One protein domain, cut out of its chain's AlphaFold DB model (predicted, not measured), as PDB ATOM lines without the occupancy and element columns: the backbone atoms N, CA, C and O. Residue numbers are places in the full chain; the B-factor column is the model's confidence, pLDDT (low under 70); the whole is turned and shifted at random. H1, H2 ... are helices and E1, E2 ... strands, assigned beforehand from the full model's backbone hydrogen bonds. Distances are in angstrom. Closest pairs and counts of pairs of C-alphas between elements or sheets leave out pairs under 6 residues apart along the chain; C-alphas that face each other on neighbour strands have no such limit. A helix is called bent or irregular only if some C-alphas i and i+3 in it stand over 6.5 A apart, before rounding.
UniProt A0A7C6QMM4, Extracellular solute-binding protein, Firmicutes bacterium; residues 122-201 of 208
ATOM      1  N   GLY A 122     281.402 354.000 193.240       74.00
ATOM      2  CA  GLY A 122     280.570 355.154 192.934       74.00
ATOM      3  C   GLY A 122     280.056 355.081 191.500       74.00
ATOM      4  O   GLY A 122     280.404 354.187 190.728       74.00
ATOM      5  N   GLY A 123     279.257 356.066 191.117       80.12
ATOM      6  CA  GLY A 123     278.747 356.141 189.762       80.12
ATOM      7  C   GLY A 123     277.593 357.108 189.628       80.12
ATOM      8  O   GLY A 123     277.165 357.739 190.593       80.12
ATOM      9  N   PHE A 124     277.081 357.204 188.410       82.12
ATOM     10  CA  PHE A 124     275.866 357.954 188.121       82.12
ATOM     11  C   PHE A 124     274.791 356.976 187.700       82.12
ATOM     12  O   PHE A 124     275.059 356.092 186.892       82.12
ATOM     13  N   ALA A 125     273.586 357.154 188.231       86.19
ATOM     14  CA  ALA A 125     272.415 356.396 187.829       86.19
ATOM     15  C   ALA A 125     271.446 357.297 187.062       86.19
ATOM     16  O   ALA A 125     271.196 358.439 187.452       86.19
ATOM     17  N   TRP A 126     270.861 356.759 185.999       87.94
ATOM     18  CA  TRP A 126     269.749 357.398 185.309       87.94
ATOM     19  C   TRP A 126     268.429 356.999 185.963       87.94
ATOM     20  O   TRP A 126     268.178 355.821 186.217       87.94
ATOM     21  N   SER A 127     267.561 357.979 186.209       91.69
ATOM     22  CA  SER A 127     266.229 357.759 186.773       91.69
ATOM     23  C   SER A 127     265.174 358.568 186.022       91.69
ATOM     24  O   SER A 127     265.472 359.590 185.405       91.69
ATOM     25  N   VAL A 128     263.929 358.088 186.054       94.81
ATOM     26  CA  VAL A 128     262.768 358.811 185.526       94.81
ATOM     27  C   VAL A 128     261.993 359.379 186.716       94.81
ATOM     28  O   VAL A 128     261.444 358.591 187.489       94.81
ATOM     29  N   PRO A 129     261.935 360.712 186.894       94.44
ATOM     30  CA  PRO A 129     261.219 361.314 188.012       94.44
ATOM     31  C   PRO A 129     259.724 360.987 188.003       94.44
ATOM     32  O   PRO A 129     259.090 360.897 186.943       94.44
ATOM     33  N   VAL A 130     259.134 360.898 189.196       94.25
ATOM     34  CA  VAL A 130     257.676 360.849 189.351       94.25
ATOM     35  C   VAL A 130     257.076 362.133 188.766       94.25
ATOM     36  O   VAL A 130     257.563 363.230 189.026       94.25
ATOM     37  N   GLY A 131     256.040 361.998 187.936       94.00
ATOM     38  CA  GLY A 131     255.399 363.131 187.255       94.00
ATOM     39  C   GLY A 131     256.045 363.547 185.927       94.00
ATOM     40  O   GLY A 131     255.578 364.496 185.296       94.00
ATOM     41  N   ALA A 132     257.080 362.841 185.452       96.44
ATOM     42  CA  ALA A 132     257.636 363.089 184.125       96.44
ATOM     43  C   ALA A 132     256.555 362.928 183.039       96.44
ATOM     44  O   ALA A 132     255.929 361.879 182.902       96.44
ATOM     45  N   LYS A 133     256.367 363.964 182.216       97.44
ATOM     46  CA  LYS A 133     255.300 364.002 181.197       97.44
ATOM     47  C   LYS A 133     255.482 362.972 180.074       97.44
ATOM     48  O   LYS A 133     254.529 362.659 179.373       97.44
ATOM     49  N   ASN A 134     256.698 362.453 179.889       96.81
ATOM     50  CA  ASN A 134     257.024 361.497 178.831       96.81
ATOM     51  C   ASN A 134     257.893 360.337 179.346       96.81
ATOM     52  O   ASN A 134     259.034 360.139 178.923       96.81
ATOM     53  N   THR A 135     257.341 359.560 180.279       96.62
ATOM     54  CA  THR A 135     258.022 358.407 180.895       96.62
ATOM     55  C   THR A 135     258.468 357.357 179.877       96.62
ATOM     56  O   THR A 135     259.558 356.810 180.008       96.62
ATOM     57  N   LYS A 136     257.673 357.103 178.825       96.38
ATOM     58  CA  LYS A 136     258.006 356.120 177.778       96.38
ATOM     59  C   LYS A 136     259.254 356.516 176.987       96.38
ATOM     60  O   LYS A 136     260.103 355.666 176.734       96.38
ATOM     61  N   ALA A 137     259.381 357.783 176.584       97.31
ATOM     62  CA  ALA A 137     260.579 358.238 175.881       97.31
ATOM     63  C   ALA A 137     261.808 358.239 176.798       97.31
ATOM     64  O   ALA A 137     262.862 357.775 176.377       97.31
ATOM     65  N   ALA A 138     261.656 358.679 178.052       96.94
ATOM     66  CA  ALA A 138     262.739 358.647 179.032       96.94
ATOM     67  C   ALA A 138     263.242 357.213 179.278       96.94
ATOM     68  O   ALA A 138     264.442 356.962 179.217       96.94
ATOM     69  N   ALA A 139     262.332 356.249 179.450       94.44
ATOM     70  CA  ALA A 139     262.686 354.839 179.594       94.44
ATOM     71  C   ALA A 139     263.417 354.293 178.357       94.44
ATOM     72  O   ALA A 139     264.444 353.633 178.501       94.44
ATOM     73  N   ARG A 140     262.950 354.619 177.141       96.75
ATOM     74  CA  ARG A 140     263.639 354.229 175.898       96.75
ATOM     75  C   ARG A 140     265.029 354.844 175.771       96.75
ATOM     76  O   ARG A 140     265.925 354.192 175.252       96.75
ATOM     77  N   PHE A 141     265.221 356.075 176.240       96.00
ATOM     78  CA  PHE A 141     266.542 356.696 176.262       96.00
ATOM     79  C   PHE A 141     267.488 355.972 177.226       96.00
ATOM     80  O   PHE A 141     268.611 355.657 176.842       96.00
ATOM     81  N   ILE A 142     267.031 355.649 178.439       95.50
ATOM     82  CA  ILE A 142     267.827 354.881 179.409       95.50
ATOM     83  C   ILE A 142     268.175 353.501 178.838       95.50
ATOM     84  O   ILE A 142     269.327 353.076 178.932       95.50
ATOM     85  N   GLU A 143     267.215 352.825 178.203       94.19
ATOM     86  CA  GLU A 143     267.448 351.545 177.527       94.19
ATOM     87  C   GLU A 143     268.508 351.689 176.431       94.19
ATOM     88  O   GLU A 143     269.493 350.956 176.452       94.19
ATOM     89  N   PHE A 144     268.340 352.654 175.519       95.56
ATOM     90  CA  PHE A 144     269.296 352.954 174.455       95.56
ATOM     91  C   PHE A 144     270.694 353.193 175.027       95.56
ATOM     92  O   PHE A 144     271.637 352.513 174.633       95.56
ATOM     93  N   PHE A 145     270.832 354.095 175.996       94.00
ATOM     94  CA  PHE A 145     272.128 354.459 176.567       94.00
ATOM     95  C   PHE A 145     272.823 353.288 177.276       94.00
ATOM     96  O   PHE A 145     274.048 353.233 177.327       94.00
ATOM     97  N   SER A 146     272.054 352.334 177.801       92.56
ATOM     98  CA  SER A 146     272.571 351.179 178.546       92.56
ATOM     99  C   SER A 146     273.007 350.007 177.660       92.56
ATOM    100  O   SER A 146     273.583 349.035 178.164       92.56
ATOM    101  N   ARG A 147     272.734 350.069 176.350       94.88
ATOM    102  CA  ARG A 147     273.170 349.044 175.392       94.88
ATOM    103  C   ARG A 147     274.692 348.958 175.338       94.88
ATOM    104  O   ARG A 147     275.383 349.950 175.561       94.88
ATOM    105  N   THR A 148     275.202 347.764 175.051       94.81
ATOM    106  CA  THR A 148     276.640 347.466 175.069       94.81
ATOM    107  C   THR A 148     277.414 348.411 174.157       94.81
ATOM    108  O   THR A 148     278.343 349.066 174.609       94.81
ATOM    109  N   GLU A 149     276.973 348.554 172.912       96.06
ATOM    110  CA  GLU A 149     277.583 349.409 171.898       96.06
ATOM    111  C   GLU A 149     277.647 350.882 172.329       96.06
ATOM    112  O   GLU A 149     278.675 351.538 172.177       96.06
ATOM    113  N   ASN A 150     276.591 351.390 172.964       95.25
ATOM    114  CA  ASN A 150     276.543 352.776 173.427       95.25
ATOM    115  C   ASN A 150     277.402 352.992 174.678       95.25
ATOM    116  O   ASN A 150     278.034 354.037 174.821       95.25
ATOM    117  N   GLN A 151     277.473 351.995 175.559       92.19
ATOM    118  CA  GLN A 151     278.364 352.012 176.717       92.19
ATOM    119  C   GLN A 151     279.841 351.892 176.321       92.19
ATOM    120  O   GLN A 151     280.678 352.496 176.985       92.19
ATOM    121  N   ILE A 152     280.168 351.188 175.231       91.81
ATOM    122  CA  ILE A 152     281.521 351.166 174.651       91.81
ATOM    123  C   ILE A 152     281.902 352.562 174.166       91.81
ATOM    124  O   ILE A 152     282.946 353.082 174.562       91.81
ATOM    125  N   VAL A 153     281.042 353.196 173.359       92.69
ATOM    126  CA  VAL A 153     281.268 354.563 172.863       92.69
ATOM    127  C   VAL A 153     281.439 355.539 174.026       92.69
ATOM    128  O   VAL A 153     282.422 356.277 174.071       92.69
ATOM    129  N   TYR A 154     280.525 355.510 174.997       88.81
ATOM    130  CA  TYR A 154     280.596 356.361 176.182       88.81
ATOM    131  C   TYR A 154     281.876 356.122 176.992       88.81
ATOM    132  O   TYR A 154     282.592 357.072 177.308       88.81
ATOM    133  N   GLY A 155     282.191 354.863 177.306       85.75
ATOM    134  CA  GLY A 155     283.349 354.522 178.125       85.75
ATOM    135  C   GLY A 155     284.672 354.910 177.469       85.75
ATOM    136  O   GLY A 155     285.567 355.417 178.148       85.75
ATOM    137  N   THR A 156     284.749 354.775 176.142       84.88
ATOM    138  CA  THR A 156     285.922 355.137 175.337       84.88
ATOM    139  C   THR A 156     286.106 356.651 175.272       84.88
ATOM    140  O   THR A 156     287.182 357.156 175.581       84.88
ATOM    141  N   LEU A 157     285.055 357.397 174.910       85.00
ATOM    142  CA  LEU A 157     285.141 358.848 174.709       85.00
ATOM    143  C   LEU A 157     285.294 359.624 176.017       85.00
ATOM    144  O   LEU A 157     285.953 360.661 176.046       85.00
ATOM    145  N   CYS A 158     284.669 359.151 177.094       81.00
ATOM    146  CA  CYS A 158     284.683 359.846 178.377       81.00
ATOM    147  C   CYS A 158     285.758 359.325 179.337       81.00
ATOM    148  O   CYS A 158     285.870 359.863 180.440       81.00
ATOM    149  N   SER A 159     286.507 358.282 178.959       78.12
ATOM    150  CA  SER A 159     287.446 357.581 179.847       78.12
ATOM    151  C   SER A 159     286.788 357.198 181.183       78.12
ATOM    152  O   SER A 159     287.335 357.435 182.257       78.12
ATOM    153  N   ARG A 160     285.560 356.665 181.116       78.50
ATOM    154  CA  ARG A 160     284.749 356.245 182.275       78.50
ATOM    155  C   ARG A 160     284.454 354.769 182.194       78.50
ATOM    156  O   ARG A 160     284.209 354.277 181.103       78.50
ATOM    157  N   ILE A 161     284.405 354.082 183.325       82.75
ATOM    158  CA  ILE A 161     284.121 352.647 183.360       82.75
ATOM    159  C   ILE A 161     282.624 352.430 183.104       82.75
ATOM    160  O   ILE A 161     281.800 352.913 183.886       82.75
ATOM    161  N   PRO A 162     282.224 351.741 182.022       86.62
ATOM    162  CA  PRO A 162     280.814 351.499 181.739       86.62
ATOM    163  C   PRO A 162     280.187 350.606 182.814       86.62
ATOM    164  O   PRO A 162     280.813 349.652 183.274       86.62
ATOM    165  N   ALA A 163     278.923 350.856 183.177       85.38
ATOM    166  CA  ALA A 163     278.210 349.957 184.097       85.38
ATOM    167  C   ALA A 163     277.759 348.654 183.414       85.38
ATOM    168  O   ALA A 163     277.396 347.684 184.078       85.38
ATOM    169  N   ASN A 164     277.769 348.609 182.078       88.75
ATOM    170  CA  ASN A 164     277.492 347.393 181.324       88.75
ATOM    171  C   ASN A 164     278.742 346.497 181.295       88.75
ATOM    172  O   ASN A 164     279.741 346.813 180.652       88.75
ATOM    173  N   THR A 165     278.665 345.338 181.948       86.38
ATOM    174  CA  THR A 165     279.791 344.397 182.083       86.38
ATOM    175  C   THR A 165     280.234 343.747 180.770       86.38
ATOM    176  O   THR A 165     281.349 343.230 180.688       86.38
ATOM    177  N   ARG A 166     279.389 343.730 179.729       89.25
ATOM    178  CA  ARG A 166     279.807 343.301 178.383       89.25
ATOM    179  C   ARG A 166     280.678 344.376 177.750       89.25
ATOM    180  O   ARG A 166     281.796 344.067 177.366       89.25
ATOM    181  N   ALA A 167     280.209 345.625 177.770       89.44
ATOM    182  CA  ALA A 167     280.975 346.767 177.278       89.44
ATOM    183  C   ALA A 167     282.327 346.863 177.991       89.44
ATOM    184  O   ALA A 167     283.359 346.958 177.344       89.44
ATOM    185  N   LEU A 168     282.325 346.734 179.321       86.06
ATOM    186  CA  LEU A 168     283.539 346.759 180.129       86.06
ATOM    187  C   LEU A 168     284.569 345.722 179.684       86.06
ATOM    188  O   LEU A 168     285.739 346.055 179.559       86.06
ATOM    189  N   ARG A 169     284.149 344.483 179.408       85.88
ATOM    190  CA  ARG A 169     285.062 343.433 178.936       85.88
ATOM    191  C   ARG A 169     285.686 343.753 177.581       85.88
ATOM    192  O   ARG A 169     286.825 343.364 177.356       85.88
ATOM    193  N   GLU A 170     284.968 344.455 176.711       88.31
ATOM    194  CA  GLU A 170     285.474 344.842 175.390       88.31
ATOM    195  C   GLU A 170     286.505 345.973 175.465       88.31
ATOM    196  O   GLU A 170     287.472 345.962 174.708       88.31
ATOM    197  N   ILE A 171     286.339 346.920 176.395       85.50
ATOM    198  CA  ILE A 171     287.215 348.099 176.508       85.50
ATOM    199  C   ILE A 171     288.133 348.098 177.736       85.50
ATOM    200  O   ILE A 171     288.813 349.089 177.988       85.50
ATOM    201  N   ALA A 172     288.196 347.005 178.502       79.94
ATOM    202  CA  ALA A 172     288.998 346.917 179.728       79.94
ATOM    203  C   ALA A 172     290.483 347.240 179.490       79.94
ATOM    204  O   ALA A 172     291.110 347.895 180.320       79.94
ATOM    205  N   SER A 173     291.029 346.830 178.342       78.62
ATOM    206  CA  SER A 173     292.421 347.088 177.954       78.62
ATOM    207  C   SER A 173     292.723 348.561 177.660       78.62
ATOM    208  O   SER A 173     293.892 348.937 177.611       78.62
ATOM    209  N   LEU A 174     291.698 349.402 177.472       76.31
ATOM    210  CA  LEU A 174     291.872 350.836 177.237       76.31
ATOM    211  C   LEU A 174     292.152 351.613 178.531       76.31
ATOM    212  O   LEU A 174     292.667 352.729 178.465       76.31
ATOM    213  N   TYR A 175     291.830 351.054 179.702       71.62
ATOM    214  CA  TYR A 175     292.075 351.732 180.974       71.62
ATOM    215  C   TYR A 175     293.524 351.541 181.417       71.62
ATOM    216  O   TYR A 175     294.027 350.423 181.531       71.62
ATOM    217  N   ARG A 176     294.190 352.664 181.691       65.44
ATOM    218  CA  ARG A 176     295.525 352.722 182.291       65.44
ATOM    219  C   ARG A 176     295.407 353.066 183.774       65.44
ATOM    220  O   ARG A 176     294.519 353.846 184.125       65.44
ATOM    221  N   PRO A 177     296.320 352.564 184.621       60.22
ATOM    222  CA  PRO A 177     297.425 351.629 184.355       60.22
ATOM    223  C   PRO A 177     296.915 350.197 184.115       60.22
ATOM    224  O   PRO A 177     295.808 349.863 184.517       60.22
ATOM    225  N   GLU A 178     297.698 349.326 183.466       58.12
ATOM    226  CA  GLU A 178     297.293 347.924 183.187       58.12
ATOM    227  C   GLU A 178     296.930 347.133 184.455       58.12
ATOM    228  O   GLU A 178     296.054 346.263 184.433       58.12
ATOM    229  N   SER A 179     297.552 347.479 185.586       54.16
ATOM    230  CA  SER A 179     297.218 346.944 186.910       54.16
ATOM    231  C   SER A 179     295.748 347.171 187.276       54.16
ATOM    232  O   SER A 179     295.149 346.328 187.948       54.16
ATOM    233  N   PHE A 180     295.138 348.255 186.783       57.75
ATOM    234  CA  PHE A 180     293.728 348.550 186.963       57.75
ATOM    235  C   PHE A 180     292.864 347.534 186.217       57.75
ATOM    236  O   PHE A 180     292.009 346.911 186.841       57.75
ATOM    237  N   ALA A 181     293.145 347.284 184.932       54.34
ATOM    238  CA  ALA A 181     292.395 346.350 184.087       54.34
ATOM    239  C   ALA A 181     292.305 344.936 184.698       54.34
ATOM    240  O   ALA A 181     291.241 344.319 184.674       54.34
ATOM    241  N   SER A 182     293.386 344.455 185.326       53.44
ATOM    242  CA  SER A 182     293.407 343.149 186.011       53.44
ATOM    243  C   SER A 182     292.538 343.079 187.280       53.44
ATOM    244  O   SER A 182     292.116 341.996 187.685       53.44
ATOM    245  N   ARG A 183     292.237 344.228 187.897       55.00
ATOM    246  CA  ARG A 183     291.460 344.345 189.144       55.00
ATOM    247  C   ARG A 183     289.998 344.708 188.929       55.00
ATOM    248  O   ARG A 183     289.227 344.661 189.880       55.00
ATOM    249  N   VAL A 184     289.592 344.979 187.689       53.09
ATOM    250  CA  VAL A 184     288.178 345.152 187.315       53.09
ATOM    251  C   VAL A 184     287.408 343.814 187.304       53.09
ATOM    252  O   VAL A 184     286.249 343.743 186.898       53.09
ATOM    253  N   ASN A 185     288.016 342.724 187.781       39.62
ATOM    254  CA  ASN A 185     287.297 341.479 188.032       39.62
ATOM    255  C   ASN A 185     286.245 341.717 189.135       39.62
ATOM    256  O   ASN A 185     286.520 342.451 190.087       39.62
ATOM    257  N   PRO A 186     285.027 341.165 189.018       42.25
ATOM    258  CA  PRO A 186     283.888 341.672 189.752       42.25
ATOM    259  C   PRO A 186     284.062 341.333 191.232       42.25
ATOM    260  O   PRO A 186     283.817 340.202 191.651       42.25
ATOM    261  N   VAL A 187     284.410 342.335 192.046       35.19
ATOM    262  CA  VAL A 187     283.882 342.415 193.414       35.19
ATOM    263  C   VAL A 187     282.413 342.064 193.270       35.19
ATOM    264  O   VAL A 187     281.759 342.684 192.437       35.19
ATOM    265  N   SER A 188     281.939 341.018 193.949       31.83
ATOM    266  CA  SER A 188     280.597 340.458 193.790       31.83
ATOM    267  C   SER A 188     279.555 341.577 193.750       31.83
ATOM    268  O   SER A 188     279.102 342.066 194.787       31.83
ATOM    269  N   LEU A 189     279.222 342.013 192.533       34.84
ATOM    270  CA  LEU A 189     278.257 343.057 192.250       34.84
ATOM    271  C   LEU A 189     276.905 342.400 192.475       34.84
ATOM    272  O   LEU A 189     276.225 341.989 191.537       34.84
ATOM    273  N   THR A 190     276.523 342.265 193.740       26.94
ATOM    274  CA  THR A 190     275.144 341.976 194.119       26.94
ATOM    275  C   THR A 190     274.368 343.269 193.880       26.94
ATOM    276  O   THR A 190     274.039 344.003 194.802       26.94
ATOM    277  N   PHE A 191     274.191 343.623 192.606       32.09
ATOM    278  CA  PHE A 191     273.573 344.868 192.180       32.09
ATOM    279  C   PHE A 191     272.169 344.580 191.655       32.09
ATOM    280  O   PHE A 191     271.971 343.911 190.638       32.09
ATOM    281  N   SER A 192     271.181 345.145 192.343       28.45
ATOM    282  CA  SER A 192     269.887 345.475 191.756       28.45
ATOM    283  C   SER A 192     270.107 346.363 190.526       28.45
ATOM    284  O   SER A 192     270.951 347.252 190.557       28.45
ATOM    285  N   ARG A 193     269.359 346.114 189.448       28.70
ATOM    286  CA  ARG A 193     269.438 346.796 188.141       28.70
ATOM    287  C   ARG A 193     269.614 348.322 188.260       28.70
ATOM    288  O   ARG A 193     268.630 349.042 188.401       28.70
ATOM    289  N   PHE A 194     270.847 348.804 188.132       32.91
ATOM    290  CA  PHE A 194     271.170 350.222 187.973       32.91
ATOM    291  C   PHE A 194     271.726 350.466 186.565       32.91
ATOM    292  O   PHE A 194     272.521 349.680 186.055       32.91
ATOM    293  N   PHE A 195     271.284 351.555 185.935       44.44
ATOM    294  CA  PHE A 195     271.691 351.975 184.592       44.44
ATOM    295  C   PHE A 195     272.574 353.221 184.718       44.44
ATOM    296  O   PHE A 195     272.100 354.241 185.221       44.44
ATOM    297  N   GLY A 196     273.852 353.147 184.324       55.22
ATOM    298  CA  GLY A 196     274.842 354.145 184.739       55.22
ATOM    299  C   GLY A 196     276.269 353.957 184.219       55.22
ATOM    300  O   GLY A 196     276.492 353.242 183.247       55.22
ATOM    301  N   TYR A 197     277.232 354.583 184.900       45.56
ATOM    302  CA  TYR A 197     278.670 354.293 184.784       45.56
ATOM    303  C   TYR A 197     279.293 354.163 186.176       45.56
ATOM    304  O   TYR A 197     278.760 354.731 187.131       45.56
ATOM    305  N   MET A 198     280.396 353.426 186.289       48.94
ATOM    306  CA  MET A 198     281.080 353.139 187.552       48.94
ATOM    307  C   MET A 198     282.340 353.997 187.711       48.94
ATOM    308  O   MET A 198     282.997 354.356 186.737       48.94
ATOM    309  N   GLN A 199     282.686 354.311 188.954       47.88
ATOM    310  CA  GLN A 199     284.013 354.789 189.336       47.88
ATOM    311  C   GLN A 199     284.582 353.830 190.374       47.88
ATOM    312  O   GLN A 199     283.915 353.549 191.375       47.88
ATOM    313  N   TYR A 200     285.801 353.352 190.146       52.09
ATOM    314  CA  TYR A 200     286.530 352.550 191.125       52.09
ATOM    315  C   TYR A 200     287.521 353.433 191.855       52.09
ATOM    316  O   TYR A 200     288.170 354.292 191.257       52.09
ATOM    317  N   ARG A 201     287.629 353.210 193.162       64.69
ATOM    318  CA  ARG A 201     288.461 354.019 194.047       64.69
ATOM    319  C   ARG A 201     289.522 353.163 194.696       64.69
ATOM    320  O   ARG A 201     289.244 352.037 195.103       64.69
TER     321      ARG A 201
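What this domain is: This is residues 122 to 201 of the 208 residues of the protein "Extracellular solute-binding protein" of Firmicutes bacterium (UniProt A0A7C6QMM4). The model is an elongated body in which two helices, H2 and H3, pack side by side, H1 reaches out toward one end and H4 sits at the other, while a small two-stranded ribbon of E1 and E2 runs lengthwise along one side. Residues 130 to 135, round the turn into H1, stick out at one end, and residues 187 to 193 stick out as part of the long loop that leads from H4 back to E2. The printed part has 80 residues, with four named helices and two named strands in the order E1, H1, H2, H3, H4, E2; the sheet, in the order E1 - E2, is antiparallel, and the class is mostly helix. The whole is only just compact, close to loose, with a radius of gyration of the C-alphas of 13.8 A and spans of 45 by 25 by 17 A.

Where its parts are: Strand E1, residues 122 to 125, begins at C-alpha 122 at (280.570, 355.154, 192.934). Helix H1, residues 135 to 146, is 16.4 A long from C-alpha 135 at (258.022, 358.407, 180.895) to C-alpha 146. H2, residues 148 to 158, is 15.1 A long. H3, residues 165 to 174, is 14.5 A long and irregular: C-alphas 170 and 173 are 7.7 A apart. H4 holds residues 178 to 183. Strand E2, residues 196 to 199, ends at C-alpha 199 at (284.013, 354.789, 189.336).

How they stand to each other: E1 and E2 are antiparallel neighbours, their directions at 168 degrees; N 199 and O 122 are 2.9 A apart and N 122 and O 199 3.2 A, both within hydrogen-bond range. Residues 161 to 162 make a short antiparallel pairing with residues 197 to 198 of E2. H2 and E2 are near each other, with 5 pairs of C-alphas within 10 A. H1 and H2 are close but not clearly touching, about perpendicular at 73 degrees, the closest C-alphas being those of Phe 145 and Gln 151, 6.7 A apart. H2 and H3 touch, the same way at a tilt of 35.2 degrees, only just steep; their closest C-alphas, of Thr 148 and Ala 167, are 4.9 A apart. H3 and H4 are close but not clearly touching, at a shallow tilt of 24 degrees, opposite ways; the closest C-alphas are those of Ala 172 and Ala 181, 5.6 A apart. H1 and H3 are apart, and so are H2 and H4. In H1 and H2 every O i to N i+4 pair is within hydrogen-bond range; in H3 4 of 6 are, in H4 1 of 2.

The domain as a whole: The two C-alphas farthest apart, of Lys 133 and Ser 179, are 45.6 A apart. The printed part has no cut. The link from H4 to E2, residues 184 to 195, is long. Mean pLDDT of the printed part is 75.3; residues 176 to 201 are under 70.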